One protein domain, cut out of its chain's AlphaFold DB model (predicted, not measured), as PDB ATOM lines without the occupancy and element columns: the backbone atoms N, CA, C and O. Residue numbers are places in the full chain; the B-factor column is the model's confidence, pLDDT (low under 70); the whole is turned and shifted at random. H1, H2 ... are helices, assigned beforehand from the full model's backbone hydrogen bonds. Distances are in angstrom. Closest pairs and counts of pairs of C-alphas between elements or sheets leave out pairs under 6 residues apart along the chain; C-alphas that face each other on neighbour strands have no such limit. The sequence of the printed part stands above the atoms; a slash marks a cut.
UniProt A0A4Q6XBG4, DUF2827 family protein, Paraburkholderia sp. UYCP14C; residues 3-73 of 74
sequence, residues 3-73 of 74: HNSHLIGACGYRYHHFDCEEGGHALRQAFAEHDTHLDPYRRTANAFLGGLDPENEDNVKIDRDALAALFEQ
ATOM      1  N   HIS A   3     246.065 278.395 452.403       93.12
ATOM      2  CA  HIS A   3     246.439 276.976 452.324       93.12
ATOM      3  C   HIS A   3     247.279 276.498 453.514       93.12
ATOM      4  O   HIS A   3     247.932 277.294 454.180       93.12
ATOM      5  N   ASN A   4     247.339 275.180 453.719       92.56
ATOM      6  CA  ASN A   4     248.203 274.555 454.727       92.56
ATOM      7  C   ASN A   4     249.396 273.769 454.171       92.56
ATOM      8  O   ASN A   4     250.262 273.308 454.920       92.56
ATOM      9  N   SER A   5     249.465 273.596 452.850       90.94
ATOM     10  CA  SER A   5     250.550 272.842 452.230       90.94
ATOM     11  C   SER A   5     251.872 273.607 452.312       90.94
ATOM     12  O   SER A   5     251.934 274.804 452.035       90.94
ATOM     13  N   HIS A   6     252.944 272.901 452.671       89.88
ATOM     14  CA  HIS A   6     254.313 273.422 452.635       89.88
ATOM     15  C   HIS A   6     254.901 273.420 451.214       89.88
ATOM     16  O   HIS A   6     255.897 274.090 450.970       89.88
ATOM     17  N   LEU A   7     254.274 272.697 450.277       89.50
ATOM     18  CA  LEU A   7     254.757 272.527 448.903       89.50
ATOM     19  C   LEU A   7     254.530 273.762 448.025       89.50
ATOM     20  O   LEU A   7     255.163 273.893 446.989       89.50
ATOM     21  N   ILE A   8     253.638 274.667 448.434       86.44
ATOM     22  CA  ILE A   8     253.289 275.883 447.679       86.44
ATOM     23  C   ILE A   8     254.137 277.100 448.084       86.44
ATOM     24  O   ILE A   8     253.932 278.207 447.587       86.44
ATOM     25  N   GLY A   9     255.119 276.897 448.971       84.31
ATOM     26  CA  GLY A   9     256.087 277.916 449.368       84.31
ATOM     27  C   GLY A   9     255.429 279.210 449.855       84.31
ATOM     28  O   GLY A   9     254.562 279.187 450.727       84.31
ATOM     29  N   ALA A  10     255.861 280.337 449.282       83.75
ATOM     30  CA  ALA A  10     255.360 281.679 449.588       83.75
ATOM     31  C   ALA A  10     254.092 282.071 448.795       83.75
ATOM     32  O   ALA A  10     253.693 283.238 448.800       83.75
ATOM     33  N   CYS A  11     253.465 281.137 448.071       88.94
ATOM     34  CA  CYS A  11     252.291 281.433 447.251       88.94
ATOM     35  C   CYS A  11     251.007 281.510 448.083       88.94
ATOM     36  O   CYS A  11     250.245 280.550 448.171       88.94
ATOM     37  N   GLY A  12     250.705 282.702 448.593       89.25
ATOM     38  CA  GLY A  12     249.460 282.983 449.305       89.25
ATOM     39  C   GLY A  12     249.637 283.035 450.815       89.25
ATOM     40  O   GLY A  12     250.707 283.369 451.313       89.25
ATOM     41  N   TYR A  13     248.552 282.762 451.533       92.62
ATOM     42  CA  TYR A  13     248.469 282.906 452.983       92.62
ATOM     43  C   TYR A  13     248.503 281.517 453.608       92.62
ATOM     44  O   TYR A  13     247.544 280.747 453.495       92.62
ATOM     45  N   ARG A  14     249.638 281.179 454.214       92.88
ATOM     46  CA  ARG A  14     249.873 279.856 454.778       92.88
ATOM     47  C   ARG A  14     249.424 279.799 456.235       92.88
ATOM     48  O   ARG A  14     249.722 280.712 456.993       92.88
ATOM     49  N   TYR A  15     248.779 278.699 456.603       94.31
ATOM     50  CA  TYR A  15     248.617 278.265 457.990       94.31
ATOM     51  C   TYR A  15     249.233 276.872 458.175       94.31
ATOM     52  O   TYR A  15     249.527 276.179 457.193       94.31
ATOM     53  N   HIS A  16     249.488 276.441 459.402       92.88
ATOM     54  CA  HIS A  16     250.128 275.165 459.680       92.88
ATOM     55  C   HIS A  16     249.110 274.069 460.013       92.88
ATOM     56  O   HIS A  16     248.084 274.273 460.660       92.88
ATOM     57  N   HIS A  17     249.428 272.851 459.567       88.81
ATOM     58  CA  HIS A  17     248.652 271.645 459.855       88.81
ATOM     59  C   HIS A  17     247.159 271.814 459.515       88.81
ATOM     60  O   HIS A  17     246.809 272.134 458.381       88.81
ATOM     61  N   PHE A  18     246.281 271.568 460.481       89.19
ATOM     62  CA  PHE A  18     244.842 271.792 460.384       89.19
ATOM     63  C   PHE A  18     244.375 272.707 461.518       89.19
ATOM     64  O   PHE A  18     243.284 272.525 462.054       89.19
ATOM     65  N   ASP A  19     245.220 273.663 461.913       94.44
ATOM     66  CA  ASP A  19     244.864 274.639 462.935       94.44
ATOM     67  C   ASP A  19     243.808 275.609 462.381       94.44
ATOM     68  O   ASP A  19     244.058 276.402 461.468       94.44
ATOM     69  N   CYS A  20     242.593 275.506 462.916       92.50
ATOM     70  CA  CYS A  20     241.463 276.326 462.497       92.50
ATOM     71  C   CYS A  20     241.601 277.791 462.929       92.50
ATOM     72  O   CYS A  20     241.073 278.667 462.240       92.50
ATOM     73  N   GLU A  21     242.274 278.073 464.046       96.19
ATOM     74  CA  GLU A  21     242.475 279.445 464.514       96.19
ATOM     75  C   GLU A  21     243.470 280.153 463.601       96.19
ATOM     76  O   GLU A  21     243.177 281.230 463.071       96.19
ATOM     77  N   GLU A  22     244.596 279.500 463.319       96.00
ATOM     78  CA  GLU A  22     245.591 280.012 462.379       96.00
ATOM     79  C   GLU A  22     245.008 280.156 460.966       96.00
ATOM     80  O   GLU A  22     245.187 281.187 460.313       96.00
ATOM     81  N   GLY A  23     244.222 279.171 460.516       94.00
ATOM     82  CA  GLY A  23     243.480 279.260 459.259       94.00
ATOM     83  C   GLY A  23     242.517 280.452 459.227       94.00
ATOM     84  O   GLY A  23     242.430 281.159 458.218       94.00
ATOM     85  N   GLY A  24     241.837 280.734 460.340       96.19
ATOM     86  CA  GLY A  24     240.985 281.913 460.499       96.19
ATOM     87  C   GLY A  24     241.769 283.227 460.411       96.19
ATOM     88  O   GLY A  24     241.322 284.171 459.753       96.19
ATOM     89  N   HIS A  25     242.956 283.291 461.015       96.19
ATOM     90  CA  HIS A  25     243.850 284.444 460.897       96.19
ATOM     91  C   HIS A  25     244.329 284.654 459.458       96.19
ATOM     92  O   HIS A  25     244.216 285.769 458.943       96.19
ATOM     93  N   ALA A  26     244.769 283.590 458.784       94.56
ATOM     94  CA  ALA A  26     245.191 283.639 457.387       94.56
ATOM     95  C   ALA A  26     244.051 284.097 456.461       94.56
ATOM     96  O   ALA A  26     244.273 284.894 455.550       94.56
ATOM     97  N   LEU A  27     242.811 283.665 456.724       94.88
ATOM     98  CA  LEU A  27     241.632 284.114 455.980       94.88
ATOM     99  C   LEU A  27     241.355 285.608 456.179       94.88
ATOM    100  O   LEU A  27     241.097 286.323 455.210       94.88
ATOM    101  N   ARG A  28     241.421 286.093 457.422       96.44
ATOM    102  CA  ARG A  28     241.223 287.518 457.728       96.44
ATOM    103  C   ARG A  28     242.301 288.390 457.091       96.44
ATOM    104  O   ARG A  28     241.972 289.444 456.554       96.44
ATOM    105  N   GLN A  29     243.555 287.948 457.130       94.06
ATOM    106  CA  GLN A  29     244.659 288.640 456.475       94.06
ATOM    107  C   GLN A  29     244.457 288.674 454.958       94.06
ATOM    108  O   GLN A  29     244.530 289.744 454.356       94.06
ATOM    109  N   ALA A  30     244.120 287.533 454.348       92.94
ATOM    110  CA  ALA A  30     243.812 287.467 452.926       92.94
ATOM    111  C   ALA A  30     242.704 288.453 452.550       92.94
ATOM    112  O   ALA A  30     242.855 289.220 451.610       92.94
ATOM    113  N   PHE A  31     241.618 288.503 453.318       93.19
ATOM    114  CA  PHE A  31     240.534 289.442 453.052       93.19
ATOM    115  C   PHE A  31     240.978 290.914 453.120       93.19
ATOM    116  O   PHE A  31     240.529 291.725 452.317       93.19
ATOM    117  N   ALA A  32     241.862 291.264 454.056       93.88
ATOM    118  CA  ALA A  32     242.322 292.640 454.239       93.88
ATOM    119  C   ALA A  32     243.382 293.082 453.211       93.88
ATOM    120  O   ALA A  32     243.439 294.257 452.851       93.88
ATOM    121  N   GLU A  33     244.237 292.164 452.761       92.25
ATOM    122  CA  GLU A  33     245.470 292.497 452.037       92.25
ATOM    123  C   GLU A  33     245.491 292.021 450.582       92.25
ATOM    124  O   GLU A  33     246.362 292.448 449.822       92.25
ATOM    125  N   HIS A  34     244.587 291.127 450.172       87.69
ATOM    126  CA  HIS A  34     244.715 290.456 448.877       87.69
ATOM    127  C   HIS A  34     244.645 291.432 447.701       87.69
ATOM    128  O   HIS A  34     245.469 291.329 446.790       87.69
ATOM    129  N   ASP A  35     243.707 292.375 447.708       88.12
ATOM    130  CA  ASP A  35     243.550 293.305 446.585       88.12
ATOM    131  C   ASP A  35     244.740 294.267 446.482       88.12
ATOM    132  O   ASP A  35     245.207 294.569 445.385       88.12
ATOM    133  N   THR A  36     245.299 294.691 447.620       90.81
ATOM    134  CA  THR A  36     246.466 295.585 447.660       90.81
ATOM    135  C   THR A  36     247.771 294.878 447.289       90.81
ATOM    136  O   THR A  36     248.681 295.516 446.763       90.81
ATOM    137  N   HIS A  37     247.856 293.561 447.493       86.94
ATOM    138  CA  HIS A  37     249.036 292.747 447.179       86.94
ATOM    139  C   HIS A  37     248.838 291.828 445.967       86.94
ATOM    140  O   HIS A  37     249.619 290.892 445.763       86.94
ATOM    141  N   LEU A  38     247.829 292.098 445.134       89.56
ATOM    142  CA  LEU A  38     247.470 291.231 444.014       89.56
ATOM    143  C   LEU A  38     248.615 291.072 443.004       89.56
ATOM    144  O   LEU A  38     248.890 289.960 442.559       89.56
ATOM    145  N   ASP A  39     249.313 292.155 442.670       92.44
ATOM    146  CA  ASP A  39     250.428 292.117 441.718       92.44
ATOM    147  C   ASP A  39     251.617 291.286 442.227       92.44
ATOM    148  O   ASP A  39     252.055 290.376 441.513       92.44
ATOM    149  N   PRO A  40     252.144 291.523 443.449       90.12
ATOM    150  CA  PRO A  40     253.107 290.618 444.071       90.12
ATOM    151  C   PRO A  40     252.638 289.164 444.088       90.12
ATOM    152  O   PRO A  40     253.394 288.281 443.687       90.12
ATOM    153  N   TYR A  41     251.387 288.917 444.484       89.12
ATOM    154  CA  TYR A  41     250.822 287.572 444.541       89.12
ATOM    155  C   TYR A  41     250.841 286.884 443.170       89.12
ATOM    156  O   TYR A  41     251.304 285.749 443.059       89.12
ATOM    157  N   ARG A  42     250.403 287.576 442.108       91.69
ATOM    158  CA  ARG A  42     250.411 287.043 440.735       91.69
ATOM    159  C   ARG A  42     251.821 286.715 440.261       91.69
ATOM    160  O   ARG A  42     252.012 285.672 439.645       91.69
ATOM    161  N   ARG A  43     252.805 287.571 440.551       92.56
ATOM    162  CA  ARG A  43     254.206 287.304 440.186       92.56
ATOM    163  C   ARG A  43     254.734 286.050 440.874       92.56
ATOM    164  O   ARG A  43     255.264 285.178 440.193       92.56
ATOM    165  N   THR A  44     254.553 285.944 442.190       91.75
ATOM    166  CA  THR A  44     255.010 284.782 442.965       91.75
ATOM    167  C   THR A  44     254.321 283.500 442.500       91.75
ATOM    168  O   THR A  44     254.993 282.499 442.264       91.75
ATOM    169  N   ALA A  45     253.003 283.544 442.286       91.25
ATOM    170  CA  ALA A  45     252.239 282.399 441.799       91.25
ATOM    171  C   ALA A  45     252.677 281.963 440.392       91.25
ATOM    172  O   ALA A  45     252.892 280.777 440.167       91.25
ATOM    173  N   ASN A  46     252.863 282.900 439.459       91.69
ATOM    174  CA  ASN A  46     253.312 282.575 438.104       91.69
ATOM    175  C   ASN A  46     254.724 281.978 438.092       91.69
ATOM    176  O   ASN A  46     254.963 281.018 437.368       91.69
ATOM    177  N   ALA A  47     255.644 282.513 438.900       90.25
ATOM    178  CA  ALA A  47     256.991 281.960 439.023       90.25
ATOM    179  C   ALA A  47     256.963 280.526 439.574       90.25
ATOM    180  O   ALA A  47     257.634 279.647 439.043       90.25
ATOM    181  N   PHE A  48     256.142 280.277 440.599       90.94
ATOM    182  CA  PHE A  48     255.956 278.937 441.150       90.94
ATOM    183  C   PHE A  48     255.360 277.966 440.124       90.94
ATOM    184  O   PHE A  48     255.890 276.876 439.942       90.94
ATOM    185  N   LEU A  49     254.302 278.372 439.412       89.25
ATOM    186  CA  LEU A  49     253.680 277.552 438.370       89.25
ATOM    187  C   LEU A  49     254.642 277.251 437.217       89.25
ATOM    188  O   LEU A  49     254.658 276.125 436.736       89.25
ATOM    189  N   GLY A  50     255.483 278.210 436.819       89.06
ATOM    190  CA  GLY A  50     256.519 277.981 435.807       89.06
ATOM    191  C   GLY A  50     257.558 276.937 436.227       89.06
ATOM    192  O   GLY A  50     258.088 276.228 435.379       89.06
ATOM    193  N   GLY A  51     257.813 276.792 437.532       86.62
ATOM    194  CA  GLY A  51     258.656 275.723 438.074       86.62
ATOM    195  C   GLY A  51     257.974 274.354 438.136       86.62
ATOM    196  O   GLY A  51     258.660 273.349 438.291       86.62
ATOM    197  N   LEU A  52     256.646 274.295 438.011       87.06
ATOM    198  CA  LEU A  52     255.873 273.050 437.964       87.06
ATOM    199  C   LEU A  52     255.520 272.612 436.539       87.06
ATOM    200  O   LEU A  52     254.896 271.566 436.370       87.06
ATOM    201  N   ASP A  53     255.871 273.412 435.533       88.31
ATOM    202  CA  ASP A  53     255.603 273.081 434.141       88.31
ATOM    203  C   ASP A  53     256.407 271.824 433.747       88.31
ATOM    204  O   ASP A  53     257.641 271.839 433.826       88.31
ATOM    205  N   PRO A  54     255.734 270.720 433.363       85.31
ATOM    206  CA  PRO A  54     256.409 269.486 432.973       85.31
ATOM    207  C   PRO A  54     257.223 269.633 431.681       85.31
ATOM    208  O   PRO A  54     258.100 268.808 431.431       85.31
ATOM    209  N   GLU A  55     256.950 270.655 430.866       89.06
ATOM    210  CA  GLU A  55     257.699 270.955 429.641       89.06
ATOM    211  C   GLU A  55     258.789 272.015 429.856       89.06
ATOM    212  O   GLU A  55     259.479 272.392 428.907       89.06
ATOM    213  N   ASN A  56     258.992 272.481 431.093       91.25
ATOM    214  CA  ASN A  56     260.065 273.415 431.409       91.25
ATOM    215  C   ASN A  56     261.430 272.806 431.044       91.25
ATOM    216  O   ASN A  56     261.838 271.784 431.601       91.25
ATOM    217  N   GLU A  57     262.145 273.452 430.119       91.75
ATOM    218  CA  GLU A  57     263.412 272.949 429.576       91.75
ATOM    219  C   GLU A  57     264.473 272.707 430.661       91.75
ATOM    220  O   GLU A  57     265.196 271.708 430.595       91.75
ATOM    221  N   ASP A  58     264.543 273.573 431.677       91.38
ATOM    222  CA  ASP A  58     265.495 273.436 432.782       91.38
ATOM    223  C   ASP A  58     265.154 272.220 433.651       91.38
ATOM    224  O   ASP A  58     266.041 271.421 433.963       91.38
ATOM    225  N   ASN A  59     263.872 272.031 433.986       90.19
ATOM    226  CA  ASN A  59     263.409 270.867 434.747       90.19
ATOM    227  C   ASN A  59     263.695 269.564 433.988       90.19
ATOM    228  O   ASN A  59     264.300 268.643 434.537       90.19
ATOM    229  N   VAL A  60     263.332 269.511 432.701       92.94
ATOM    230  CA  VAL A  60     263.562 268.340 431.839       92.94
ATOM    231  C   VAL A  60     265.050 268.013 431.739       92.94
ATOM    232  O   VAL A  60     265.429 266.838 431.724       92.94
ATOM    233  N   LYS A  61     265.911 269.032 431.657       94.31
ATOM    234  CA  LYS A  61     267.362 268.842 431.636       94.31
ATOM    235  C   LYS A  61     267.875 268.285 432.964       94.31
ATOM    236  O   LYS A  61     268.610 267.304 432.937       94.31
ATOM    237  N   ILE A  62     267.471 268.865 434.095       93.00
ATOM    238  CA  ILE A  62     267.871 268.394 435.431       93.00
ATOM    239  C   ILE A  62     267.471 266.928 435.626       93.00
ATOM    240  O   ILE A  62     268.304 266.113 436.029       93.00
ATOM    241  N   ASP A  63     266.230 266.576 435.287       90.44
ATOM    242  CA  ASP A  63     265.730 265.205 435.411       90.44
ATOM    243  C   ASP A  63     266.493 264.240 434.496       90.44
ATOM    244  O   ASP A  63     266.872 263.141 434.913       90.44
ATOM    245  N   ARG A  64     266.774 264.650 433.253       93.31
ATOM    246  CA  ARG A  64     267.566 263.859 432.302       93.31
ATOM    247  C   ARG A  64     268.983 263.607 432.811       93.31
ATOM    248  O   ARG A  64     269.444 262.469 432.736       93.31
ATOM    249  N   ASP A  65     269.656 264.639 433.306       95.31
ATOM    250  CA  ASP A  65     271.026 264.546 433.812       95.31
ATOM    251  C   ASP A  65     271.079 263.640 435.056       95.31
ATOM    252  O   ASP A  65     271.951 262.774 435.165       95.31
ATOM    253  N   ALA A  66     270.097 263.762 435.958       95.06
ATOM    254  CA  ALA A  66     269.967 262.891 437.124       95.06
ATOM    255  C   ALA A  66     269.747 261.421 436.732       95.06
ATOM    256  O   ALA A  66     270.354 260.527 437.325       95.06
ATOM    257  N   LEU A  67     268.919 261.157 435.715       94.81
ATOM    258  CA  LEU A  67     268.711 259.808 435.187       94.81
ATOM    259  C   LEU A  67     269.985 259.240 434.551       94.81
ATOM    260  O   LEU A  67     270.321 258.087 434.815       94.81
ATOM    261  N   ALA A  68     270.705 260.024 433.745       95.75
ATOM    262  CA  ALA A  68     271.958 259.588 433.126       95.75
ATOM    263  C   ALA A  68     273.011 259.205 434.180       95.75
ATOM    264  O   ALA A  68     273.614 258.133 434.093       95.75
ATOM    265  N   ALA A  69     273.145 260.012 435.239       96.12
ATOM    266  CA  ALA A  69     274.089 259.772 436.330       96.12
ATOM    267  C   ALA A  69     273.869 258.435 437.068       96.12
ATOM    268  O   ALA A  69     274.818 257.902 437.647       96.12
ATOM    269  N   LEU A  70     272.649 257.880 437.054       94.81
ATOM    270  CA  LEU A  70     272.355 256.566 437.639       94.81
ATOM    271  C   LEU A  70     272.924 255.408 436.810       94.81
ATOM    272  O   LEU A  70     273.275 254.374 437.375       94.81
ATOM    273  N   PHE A  71     273.023 255.570 435.489       92.31
ATOM    274  CA  PHE A  71     273.486 254.518 434.579       92.31
ATOM    275  C   PHE A  71     274.975 254.626 434.237       92.31
ATOM    276  O   PHE A  71     275.576 253.626 433.865       92.31
ATOM    277  N   GLU A  72     275.593 255.796 434.411       86.50
ATOM    278  CA  GLU A  72     277.044 255.988 434.238       86.50
ATOM    279  C   GLU A  72     277.882 255.441 435.410       86.50
ATOM    280  O   GLU A  72     279.095 255.292 435.291       86.50
ATOM    281  N   GLN A  73     277.250 255.119 436.544       66.00
ATOM    282  CA  GLN A  73     277.901 254.522 437.721       66.00
ATOM    283  C   GLN A  73     277.914 252.980 437.707       66.00
ATOM    284  O   GLN A  73     278.286 252.373 438.715       66.00
TER     285      GLN A  73
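AT A GLANCE: This is residues 3 to 73 of the 74 residues of the protein "DUF2827 family protein" of Paraburkholderia sp. UYCP14C (UniProt A0A4Q6XBG4). Three helices follow one another in an open, extended chain: H1 and H2 make a corner across a tight link, and H3 continues beyond H2 in much the same direction as the far part of a long arm. The looped stretch of residues 3 to 19, with no named element, lies inside the corner of H1 and H2, while residues 52 to 58 and 60 to 73 stick out from this body. The printed part has 71 residues, with three named helices in the order H1, H2, H3 and no named strand, and its class is all helix. The whole is extended, with a radius of gyration of the C-alphas of 17.5 A, and flat, its C-alphas spanning 53 by 28 by 12 A.

HOW THE PARTS SIT: The printed part begins with residues 3 to 19, whose C-alphas lie 3 to 20 A from the mean of all C-alphas. H1, residues 20 to 33, touches no helix. A tight link of 4 residues joins it to H2, residues 38 to 51, yet H1 and H2 are apart, with no C-alpha of the one within 8 A of the other. A tight link of 5 residues leads from H2 to H3, residues 57 to 71. H2 and H3 are close but not clearly touching, and their closest C-alphas, those of Gly 51 and Asn 59, are 7.6 A apart. They run the same way at a shallow tilt of 32 degrees, only just short of steep, and their centres are 25.4 A apart. H1 and H3 are apart. In H1 and H2 every O i to N i+4 pair is within hydrogen-bond range; in H3 it is 9 of 11.

IN THESE COORDINATES: H1 runs from Cys 20, with its C-alpha at (241.463, 276.326, 462.497), to Glu 33, and is 19.7 A long from first to last C-alpha. H2 runs from Leu 38, C-alpha at (247.470, 291.231, 444.014), to Gly 51 and is 20.0 A long. H3, the longest helix by residues with 15, runs from Glu 57 to Phe 71, C-alpha at (273.486, 254.518, 434.579), and is 21.6 A long.

THE WHOLE: The two C-alphas farthest apart, those of Ala 32 and Gln 73, are 54.7 A apart. Without the stretches that stand free, residues 52 to 58 and 60 to 73, the body has 50 residues and spans 36 by 27 by 8 A. The printed part has no cut, and both links between helices are tight. The mean pLDDT of the printed part is 91.2, and one residue, Gln 73, is under 70.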